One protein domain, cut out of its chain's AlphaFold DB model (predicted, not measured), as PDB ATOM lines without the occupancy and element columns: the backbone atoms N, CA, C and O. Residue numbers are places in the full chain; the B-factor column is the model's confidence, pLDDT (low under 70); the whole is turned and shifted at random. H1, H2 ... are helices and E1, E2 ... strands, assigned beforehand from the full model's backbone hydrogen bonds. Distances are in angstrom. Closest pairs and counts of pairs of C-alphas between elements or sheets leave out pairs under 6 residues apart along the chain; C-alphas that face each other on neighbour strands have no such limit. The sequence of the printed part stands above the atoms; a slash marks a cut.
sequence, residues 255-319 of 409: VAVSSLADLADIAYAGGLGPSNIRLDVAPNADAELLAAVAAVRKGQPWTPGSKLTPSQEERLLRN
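AT A GLANCE: This is residues 255 to 319 of the 409 residues of an uncharacterized protein of Cutaneotrichosporon oleaginosum (UniProt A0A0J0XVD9). Two helices, H1 and H2, run side by side the same way, and a small sheet of the two short strands E1 and E2 packs with them, with H1 nearer to E1 and H2 nearer to E2. H2 is in the middle of the whole, and H3 is set off on the far side of H2 from H1, reached by a long loop of residues 298 to 309. The printed part has 65 residues with three named helices and two named strands, in the order E1, H1, E2, H2, H3; the sheet has the order E1, E2 and is parallel. The class is mostly helix. The whole is compact, with a radius of gyration of the C-alphas of 11.5 A and spans of 32 by 23 by 20 A.

IN THESE COORDINATES: Strand E1, residues 255 to 257, begins with C-alpha 255 at (37.768, 33.626, 40.666) and is 6.3 A long from first to last C-alpha. Helix H1, residues 260 to 268, measures 12.3 A. Strand E2, residues 278 to 281, measures 9.2 A. Helix H2, residues 287 to 297, is the longest helix at 15.3 A and begins with C-alpha 287 at (46.116, 49.966, 43.851). Helix H3, residues 310 to 317, measures 10.3 A and ends with C-alpha 317 at (44.010, 56.380, 50.666).

HOW THE PARTS SIT: E1 and E2 are parallel neighbours, with 31 degrees between their directions; N 255 and O 278 are 2.9 A apart and N 280 and O 255 are 2.9 A apart, both within hydrogen-bond range. E1, H1 and E2 form a strand-helix-strand unit, two parallel neighbour strands with a helix between them along the chain, and its crossover is right-handed. The closest C-alphas of E1 and H1 are those of Val 257 and Leu 263, 6.5 A apart. H1 and H2 touch, with the C-alphas of Leu 260 and Leu 289 closest at 5.6 A, at a shallow tilt of 20 degrees, the same way. The closest C-alphas of E2 and H2 are those of Leu 279 and Val 293, 7.7 A apart. H2 and H3 are close but not clearly touching, with the C-alphas of Ala 287 and Leu 316 closest at 7.6 A, at a steep tilt of 55 degrees, opposite ways. H3 is apart from H1, E1 and E2. In H1 and H2 every O i to N i+4 pair is within hydrogen-bond range; in H3 3 of 4 are.

THE WHOLE: The two C-alphas farthest apart are those of Ala 269 and Arg 318, at 33.6 A. The printed part has no cut. The links E1 to H1 and E2 to H2 are tight, H1 to E2 is short, and H2 to H3, with 12 residues, is long. The mean pLDDT of the printed part is 75.3; residues 271 to 277, 299 to 314, 316 to 317 and 319 are under 70.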
ATOM      1  N   VAL A 255      36.451  33.706  41.303       80.44
ATOM      2  CA  VAL A 255      37.768  33.626  40.666       80.44
ATOM      3  C   VAL A 255      38.706  34.495  41.483       80.44
ATOM      4  O   VAL A 255      38.400  35.668  41.717       80.44
ATOM      5  N   ALA A 256      39.791  33.896  41.965       85.94
ATOM      6  CA  ALA A 256      40.839  34.623  42.658       85.94
ATOM      7  C   ALA A 256      41.613  35.460  41.635       85.94
ATOM      8  O   ALA A 256      42.010  34.932  40.600       85.94
ATOM      9  N   VAL A 257      41.787  36.750  41.914       89.00
ATOM     10  CA  VAL A 257      42.577  37.666  41.083       89.00
ATOM     11  C   VAL A 257      43.720  38.184  41.942       89.00
ATOM     12  O   VAL A 257      43.491  38.871  42.946       89.00
ATOM     13  N   SER A 258      44.936  37.804  41.565       91.12
ATOM     14  CA  SER A 258      46.181  38.167  42.240       91.12
ATOM     15  C   SER A 258      46.987  39.205  41.462       91.12
ATOM     16  O   SER A 258      47.686  39.998  42.084       91.12
ATOM     17  N   SER A 259      46.828  39.260  40.137       94.12
ATOM     18  CA  SER A 259      47.571  40.161  39.252       94.12
ATOM     19  C   SER A 259      46.678  40.832  38.194       94.12
ATOM     20  O   SER A 259      45.534  40.428  37.965       94.12
ATOM     21  N   LEU A 260      47.199  41.872  37.528       91.31
ATOM     22  CA  LEU A 260      46.544  42.469  36.353       91.31
ATOM     23  C   LEU A 260      46.475  41.491  35.170       91.31
ATOM     24  O   LEU A 260      45.512  41.548  34.406       91.31
ATOM     25  N   ALA A 261      47.450  40.582  35.048       89.94
ATOM     26  CA  ALA A 261      47.452  39.539  34.026       89.94
ATOM     27  C   ALA A 261      46.260  38.588  34.214       89.94
ATOM     28  O   ALA A 261      45.514  38.365  33.266       89.94
ATOM     29  N   ASP A 262      45.974  38.170  35.454       87.19
ATOM     30  CA  ASP A 262      44.808  37.327  35.762       87.19
ATOM     31  C   ASP A 262      43.504  38.005  35.312       87.19
ATOM     32  O   ASP A 262      42.592  37.370  34.784       87.19
ATOM     33  N   LEU A 263      43.395  39.321  35.522       87.06
ATOM     34  CA  LEU A 263      42.225  40.089  35.107       87.06
ATOM     35  C   LEU A 263      42.098  40.138  33.577       87.06
ATOM     36  O   LEU A 263      40.986  39.992  33.062       87.06
ATOM     37  N   ALA A 264      43.211  40.331  32.865       85.69
ATOM     38  CA  ALA A 264      43.262  40.342  31.406       85.69
ATOM     39  C   ALA A 264      42.924  38.964  30.814       85.69
ATOM     40  O   ALA A 264      42.127  38.891  29.881       85.69
ATOM     41  N   ASP A 265      43.417  37.879  31.408       83.50
ATOM     42  CA  ASP A 265      43.111  36.508  30.991       83.50
ATOM     43  C   ASP A 265      41.620  36.190  31.159       83.50
ATOM     44  O   ASP A 265      40.980  35.632  30.264       83.50
ATOM     45  N   ILE A 266      41.015  36.614  32.275       81.06
ATOM     46  CA  ILE A 266      39.569  36.470  32.498       81.06
ATOM     47  C   ILE A 266      38.776  37.331  31.500       81.06
ATOM     48  O   ILE A 266      37.702  36.917  31.048       81.06
ATOM     49  N   ALA A 267      39.278  38.521  31.151       81.31
ATOM     50  CA  ALA A 267      38.682  39.386  30.131       81.31
ATOM     51  C   ALA A 267      38.698  38.710  28.757       81.31
ATOM     52  O   ALA A 267      37.656  38.614  28.106       81.31
ATOM     53  N   TYR A 268      39.863  38.192  28.363       77.69
ATOM     54  CA  TYR A 268      40.106  37.523  27.090       77.69
ATOM     55  C   TYR A 268      39.290  36.234  26.957       77.69
ATOM     56  O   TYR A 268      38.716  35.959  25.905       77.69
ATOM     57  N   ALA A 269      39.116  35.496  28.056       72.69
ATOM     58  CA  ALA A 269      38.238  34.330  28.125       72.69
ATOM     59  C   ALA A 269      36.732  34.668  28.010       72.69
ATOM     60  O   ALA A 269      35.886  33.779  28.133       72.69
ATOM     61  N   GLY A 270      36.363  35.942  27.818       70.56
ATOM     62  CA  GLY A 270      34.974  36.405  27.756       70.56
ATOM     63  C   GLY A 270      34.257  36.372  29.111       70.56
ATOM     64  O   GLY A 270      33.029  36.465  29.174       70.56
ATOM     65  N   GLY A 271      35.006  36.221  30.209       65.88
ATOM     66  CA  GLY A 271      34.485  36.021  31.561       65.88
ATOM     67  C   GLY A 271      34.047  37.303  32.272       65.88
ATOM     68  O   GLY A 271      33.274  37.241  33.225       65.88
ATOM     69  N   LEU A 272      34.477  38.479  31.811       67.12
ATOM     70  CA  LEU A 272      34.159  39.763  32.458       67.12
ATOM     71  C   LEU A 272      32.822  40.385  32.032       67.12
ATOM     72  O   LEU A 272      32.553  41.548  32.338       67.12
ATOM     73  N   GLY A 273      31.962  39.622  31.356       63.06
ATOM     74  CA  GLY A 273      30.617  40.077  31.021       63.06
ATOM     75  C   GLY A 273      29.819  40.528  32.260       63.06
ATOM     76  O   GLY A 273      30.128  40.131  33.388       63.06
ATOM     77  N   PRO A 274      28.730  41.302  32.079       56.91
ATOM     78  CA  PRO A 274      27.899  41.861  33.160       56.91
ATOM     79  C   PRO A 274      27.233  40.814  34.080       56.91
ATOM     80  O   PRO A 274      26.451  41.151  34.973       56.91
ATOM     81  N   SER A 275      27.526  39.531  33.889       55.91
ATOM     82  CA  SER A 275      26.896  38.405  34.547       55.91
ATOM     83  C   SER A 275      27.879  37.588  35.396       55.91
ATOM     84  O   SER A 275      28.706  36.833  34.901       55.91
ATOM     85  N   ASN A 276      27.621  37.623  36.703       58.28
ATOM     86  CA  ASN A 276      27.749  36.511  37.656       58.28
ATOM     87  C   ASN A 276      29.117  36.073  38.187       58.28
ATOM     88  O   ASN A 276      29.108  35.317  39.165       58.28
ATOM     89  N   ILE A 277      30.244  36.549  37.664       69.62
ATOM     90  CA  ILE A 277      31.550  36.199  38.243       69.62
ATOM     91  C   ILE A 277      31.842  37.086  39.457       69.62
ATOM     92  O   ILE A 277      31.760  38.315  39.407       69.62
ATOM     93  N   ARG A 278      32.139  36.456  40.596       79.38
ATOM     94  CA  ARG A 278      32.677  37.152  41.767       79.38
ATOM     95  C   ARG A 278      34.193  37.137  41.653       79.38
ATOM     96  O   ARG A 278      34.799  36.085  41.766       79.38
ATOM     97  N   LEU A 279      34.779  38.305  41.426       86.44
ATOM     98  CA  LEU A 279      36.226  38.481  41.519       86.44
ATOM     99  C   LEU A 279      36.590  38.609  43.002       86.44
ATOM    100  O   LEU A 279      36.193  39.599  43.635       86.44
ATOM    101  N   ASP A 280      37.270  37.596  43.535       89.25
ATOM    102  CA  ASP A 280      37.847  37.592  44.878       89.25
ATOM    103  C   ASP A 280      39.277  38.128  44.764       89.25
ATOM    104  O   ASP A 280      40.174  37.477  44.241       89.25
ATOM    105  N   VAL A 281      39.461  39.374  45.193       89.12
ATOM    106  CA  VAL A 281      40.741  40.080  45.096       89.12
ATOM    107  C   VAL A 281      41.574  39.768  46.334       89.12
ATOM    108  O   VAL A 281      41.041  39.793  47.449       89.12
ATOM    109  N   ALA A 282      42.862  39.477  46.144       88.00
ATOM    110  CA  ALA A 282      43.790  39.244  47.244       88.00
ATOM    111  C   ALA A 282      43.812  40.438  48.230       88.00
ATOM    112  O   ALA A 282      43.677  41.589  47.811       88.00
ATOM    113  N   PRO A 283      43.990  40.204  49.546       83.19
ATOM    114  CA  PRO A 283      43.996  41.276  50.546       83.19
ATOM    115  C   PRO A 283      45.157  42.268  50.371       83.19
ATOM    116  O   PRO A 283      45.033  43.412  50.798       83.19
ATOM    117  N   ASN A 284      46.238  41.843  49.711       87.69
ATOM    118  CA  ASN A 284      47.434  42.642  49.437       87.69
ATOM    119  C   ASN A 284      47.478  43.133  47.980       87.69
ATOM    120  O   ASN A 284      48.556  43.317  47.433       87.69
ATOM    121  N   ALA A 285      46.325  43.260  47.319       87.88
ATOM    122  CA  ALA A 285      46.277  43.687  45.927       87.88
ATOM    123  C   ALA A 285      46.743  45.136  45.748       87.88
ATOM    124  O   ALA A 285      46.314  46.031  46.484       87.88
ATOM    125  N   ASP A 286      47.541  45.356  44.707       90.31
ATOM    126  CA  ASP A 286      48.022  46.678  44.328       90.31
ATOM    127  C   ASP A 286      46.870  47.628  43.973       90.31
ATOM    128  O   ASP A 286      45.787  47.224  43.525       90.31
ATOM    129  N   ALA A 287      47.107  48.933  44.148       87.50
ATOM    130  CA  ALA A 287      46.116  49.966  43.851       87.50
ATOM    131  C   ALA A 287      45.646  49.920  42.384       87.50
ATOM    132  O   ALA A 287      44.468  50.163  42.103       87.50
ATOM    133  N   GLU A 288      46.541  49.547  41.467       89.06
ATOM    134  CA  GLU A 288      46.247  49.378  40.043       89.06
ATOM    135  C   GLU A 288      45.283  48.217  39.785       89.06
ATOM    136  O   GLU A 288      44.300  48.369  39.053       89.06
ATOM    137  N   LEU A 289      45.484  47.080  40.459       89.12
ATOM    138  CA  LEU A 289      44.591  45.929  40.356       89.12
ATOM    139  C   LEU A 289      43.193  46.260  40.893       89.12
ATOM    140  O   LEU A 289      42.176  45.920  40.281       89.12
ATOM    141  N   LEU A 290      43.118  46.984  42.012       87.88
ATOM    142  CA  LEU A 290      41.846  47.438  42.577       87.88
ATOM    143  C   LEU A 290      41.112  48.416  41.646       87.88
ATOM    144  O   LEU A 290      39.883  48.333  41.522       87.88
ATOM    145  N   ALA A 291      41.843  49.311  40.976       84.19
ATOM    146  CA  ALA A 291      41.301  50.221  39.968       84.19
ATOM    147  C   ALA A 291      40.710  49.459  38.779       84.19
ATOM    148  O   ALA A 291      39.558  49.694  38.396       84.19
ATOM    149  N   ALA A 292      41.468  48.496  38.260       86.00
ATOM    150  CA  ALA A 292      41.081  47.661  37.136       86.00
ATOM    151  C   ALA A 292      39.817  46.842  37.445       86.00
ATOM    152  O   ALA A 292      38.818  46.914  36.724       86.00
ATOM    153  N   VAL A 293      39.781  46.167  38.599       86.25
ATOM    154  CA  VAL A 293      38.596  45.427  39.069       86.25
ATOM    155  C   VAL A 293      37.383  46.353  39.237       86.25
ATOM    156  O   VAL A 293      36.244  45.958  38.958       86.25
ATOM    157  N   ALA A 294      37.583  47.592  39.695       82.56
ATOM    158  CA  ALA A 294      36.503  48.564  39.841       82.56
ATOM    159  C   ALA A 294      35.957  49.064  38.493       82.56
ATOM    160  O   ALA A 294      34.746  49.287  38.398       82.56
ATOM    161  N   ALA A 295      36.809  49.232  37.477       81.31
ATOM    162  CA  ALA A 295      36.411  49.595  36.115       81.31
ATOM    163  C   ALA A 295      35.569  48.480  35.475       81.31
ATOM    164  O   ALA A 295      34.425  48.715  35.077       81.31
ATOM    165  N   VAL A 296      36.071  47.245  35.540       79.88
ATOM    166  CA  VAL A 296      35.388  46.033  35.068       79.88
ATOM    167  C   VAL A 296      34.010  45.875  35.716       79.88
ATOM    168  O   VAL A 296      33.001  45.697  35.036       79.88
ATOM    169  N   ARG A 297      33.910  46.031  37.045       76.88
ATOM    170  CA  ARG A 297      32.623  45.940  37.767       76.88
ATOM    171  C   ARG A 297      31.611  47.017  37.378       76.88
ATOM    172  O   ARG A 297      30.421  46.846  37.644       76.88
ATOM    173  N   LYS A 298      32.059  48.143  36.821       73.38
ATOM    174  CA  LYS A 298      31.187  49.231  36.357       73.38
ATOM    175  C   LYS A 298      30.771  49.067  34.896       73.38
ATOM    176  O   LYS A 298      30.034  49.924  34.415       73.38
ATOM    177  N   GLY A 299      31.219  48.004  34.221       67.00
ATOM    178  CA  GLY A 299      31.031  47.846  32.780       67.00
ATOM    179  C   GLY A 299      31.692  48.977  31.995       67.00
ATOM    180  O   GLY A 299      31.219  49.331  30.925       67.00
ATOM    181  N   GLN A 300      32.717  49.608  32.572       66.69
ATOM    182  CA  GLN A 300      33.529  50.572  31.848       66.69
ATOM    183  C   GLN A 300      34.569  49.789  31.048       66.69
ATOM    184  O   GLN A 300      35.099  48.810  31.586       66.69
ATOM    185  N   PRO A 301      34.866  50.199  29.804       56.84
ATOM    186  CA  PRO A 301      36.005  49.653  29.088       56.84
ATOM    187  C   PRO A 301      37.241  49.889  29.956       56.84
ATOM    188  O   PRO A 301      37.563  51.020  30.322       56.84
ATOM    189  N   TRP A 302      37.859  48.798  30.396       54.03
ATOM    190  CA  TRP A 302      39.106  48.857  31.136       54.03
ATOM    191  C   TRP A 302      40.231  48.977  30.117       54.03
ATOM    192  O   TRP A 302      40.418  48.081  29.298       54.03
ATOM    193  N   THR A 303      40.956  50.089  30.163       60.06
ATOM    194  CA  THR A 303      42.235  50.244  29.479       60.06
ATOM    195  C   THR A 303      43.350  50.250  30.528       60.06
ATOM    196  O   THR A 303      43.229  50.948  31.546       60.06
ATOM    197  N   PRO A 304      44.432  49.476  30.330       48.62
ATOM    198  CA  PRO A 304      45.620  49.600  31.164       48.62
ATOM    199  C   PRO A 304      46.091  51.065  31.152       48.62
ATOM    200  O   PRO A 304      46.161  51.686  30.095       48.62
ATOM    201  N   GLY A 305      46.335  51.647  32.333       51.25
ATOM    202  CA  GLY A 305      46.706  53.063  32.480       51.25
ATOM    203  C   GLY A 305      45.549  54.046  32.731       51.25
ATOM    204  O   GLY A 305      45.792  55.245  32.894       51.25
ATOM    205  N   SER A 306      44.290  53.592  32.824       56.38
ATOM    206  CA  SER A 306      43.180  54.478  33.200       56.38
ATOM    207  C   SER A 306      43.351  54.988  34.641       56.38
ATOM    208  O   SER A 306      43.243  54.215  35.597       56.38
ATOM    209  N   LYS A 307      43.597  56.293  34.809       57.44
ATOM    210  CA  LYS A 307      43.755  56.916  36.132       57.44
ATOM    211  C   LYS A 307      42.466  56.786  36.946       57.44
ATOM    212  O   LYS A 307      41.360  57.010  36.443       57.44
ATOM    213  N   LEU A 308      42.604  56.437  38.221       58.53
ATOM    214  CA  LEU A 308      41.497  56.450  39.169       58.53
ATOM    215  C   LEU A 308      40.913  57.868  39.249       58.53
ATOM    216  O   LEU A 308      41.623  58.867  39.214       58.53
ATOM    217  N   THR A 309      39.591  57.997  39.379       69.19
ATOM    218  CA  THR A 309      39.027  59.331  39.657       69.19
ATOM    219  C   THR A 309      39.522  59.801  41.035       69.19
ATOM    220  O   THR A 309      39.556  58.955  41.932       69.19
ATOM    221  N   PRO A 310      39.731  61.106  41.294       66.06
ATOM    222  CA  PRO A 310      40.223  61.597  42.592       66.06
ATOM    223  C   PRO A 310      39.413  61.100  43.802       66.06
ATOM    224  O   PRO A 310      39.941  60.817  44.871       66.06
ATOM    225  N   SER A 311      38.100  60.908  43.626       60.81
ATOM    226  CA  SER A 311      37.209  60.368  44.667       60.81
ATOM    227  C   SER A 311      37.395  58.873  44.971       60.81
ATOM    228  O   SER A 311      36.962  58.396  46.020       60.81
ATOM    229  N   GLN A 312      37.968  58.115  44.035       66.69
ATOM    230  CA  GLN A 312      38.322  56.705  44.200       66.69
ATOM    231  C   GLN A 312      39.713  56.590  44.828       66.69
ATOM    232  O   GLN A 312      39.871  55.805  45.759       66.69
ATOM    233  N   GLU A 313      40.654  57.440  44.408       68.88
ATOM    234  CA  GLU A 313      41.976  57.587  45.034       68.88
ATOM    235  C   GLU A 313      41.847  57.972  46.513       68.88
ATOM    236  O   GLU A 313      42.351  57.270  47.381       68.88
ATOM    237  N   GLU A 314      41.062  59.006  46.840       63.53
ATOM    238  CA  GLU A 314      40.838  59.450  48.226       63.53
ATOM    239  C   GLU A 314      40.204  58.354  49.107       63.53
ATOM    240  O   GLU A 314      40.410  58.320  50.321       63.53
ATOM    241  N   ARG A 315      39.425  57.435  48.521       70.44
ATOM    242  CA  ARG A 315      38.837  56.299  49.252       70.44
ATOM    243  C   ARG A 315      39.836  55.180  49.487       70.44
ATOM    244  O   ARG A 315      39.814  54.615  50.576       70.44
ATOM    245  N   LEU A 316      40.686  54.893  48.504       68.12
ATOM    246  CA  LEU A 316      41.800  53.959  48.651       68.12
ATOM    247  C   LEU A 316      42.774  54.459  49.716       68.12
ATOM    248  O   LEU A 316      43.038  53.740  50.671       68.12
ATOM    249  N   LEU A 317      43.164  55.736  49.654       67.81
ATOM    250  CA  LEU A 317      44.010  56.380  50.666       67.81
ATOM    251  C   LEU A 317      43.398  56.348  52.077       67.81
ATOM    252  O   LEU A 317      44.113  56.426  53.072       67.81
ATOM    253  N   ARG A 318      42.069  56.234  52.186       77.69
ATOM    254  CA  ARG A 318      41.342  56.142  53.463       77.69
ATOM    255  C   ARG A 318      40.934  54.719  53.851       77.69
ATOM    256  O   ARG A 318      40.186  54.572  54.816       77.69
ATOM    257  N   ASN A 319      41.373  53.690  53.120       67.81
ATOM    258  CA  ASN A 319      40.967  52.292  53.326       67.81
ATOM    259  C   ASN A 319      39.436  52.104  53.380       67.81
ATOM    260  O   ASN A 319      38.909  51.249  54.094       67.81
TER     261      ASN A 319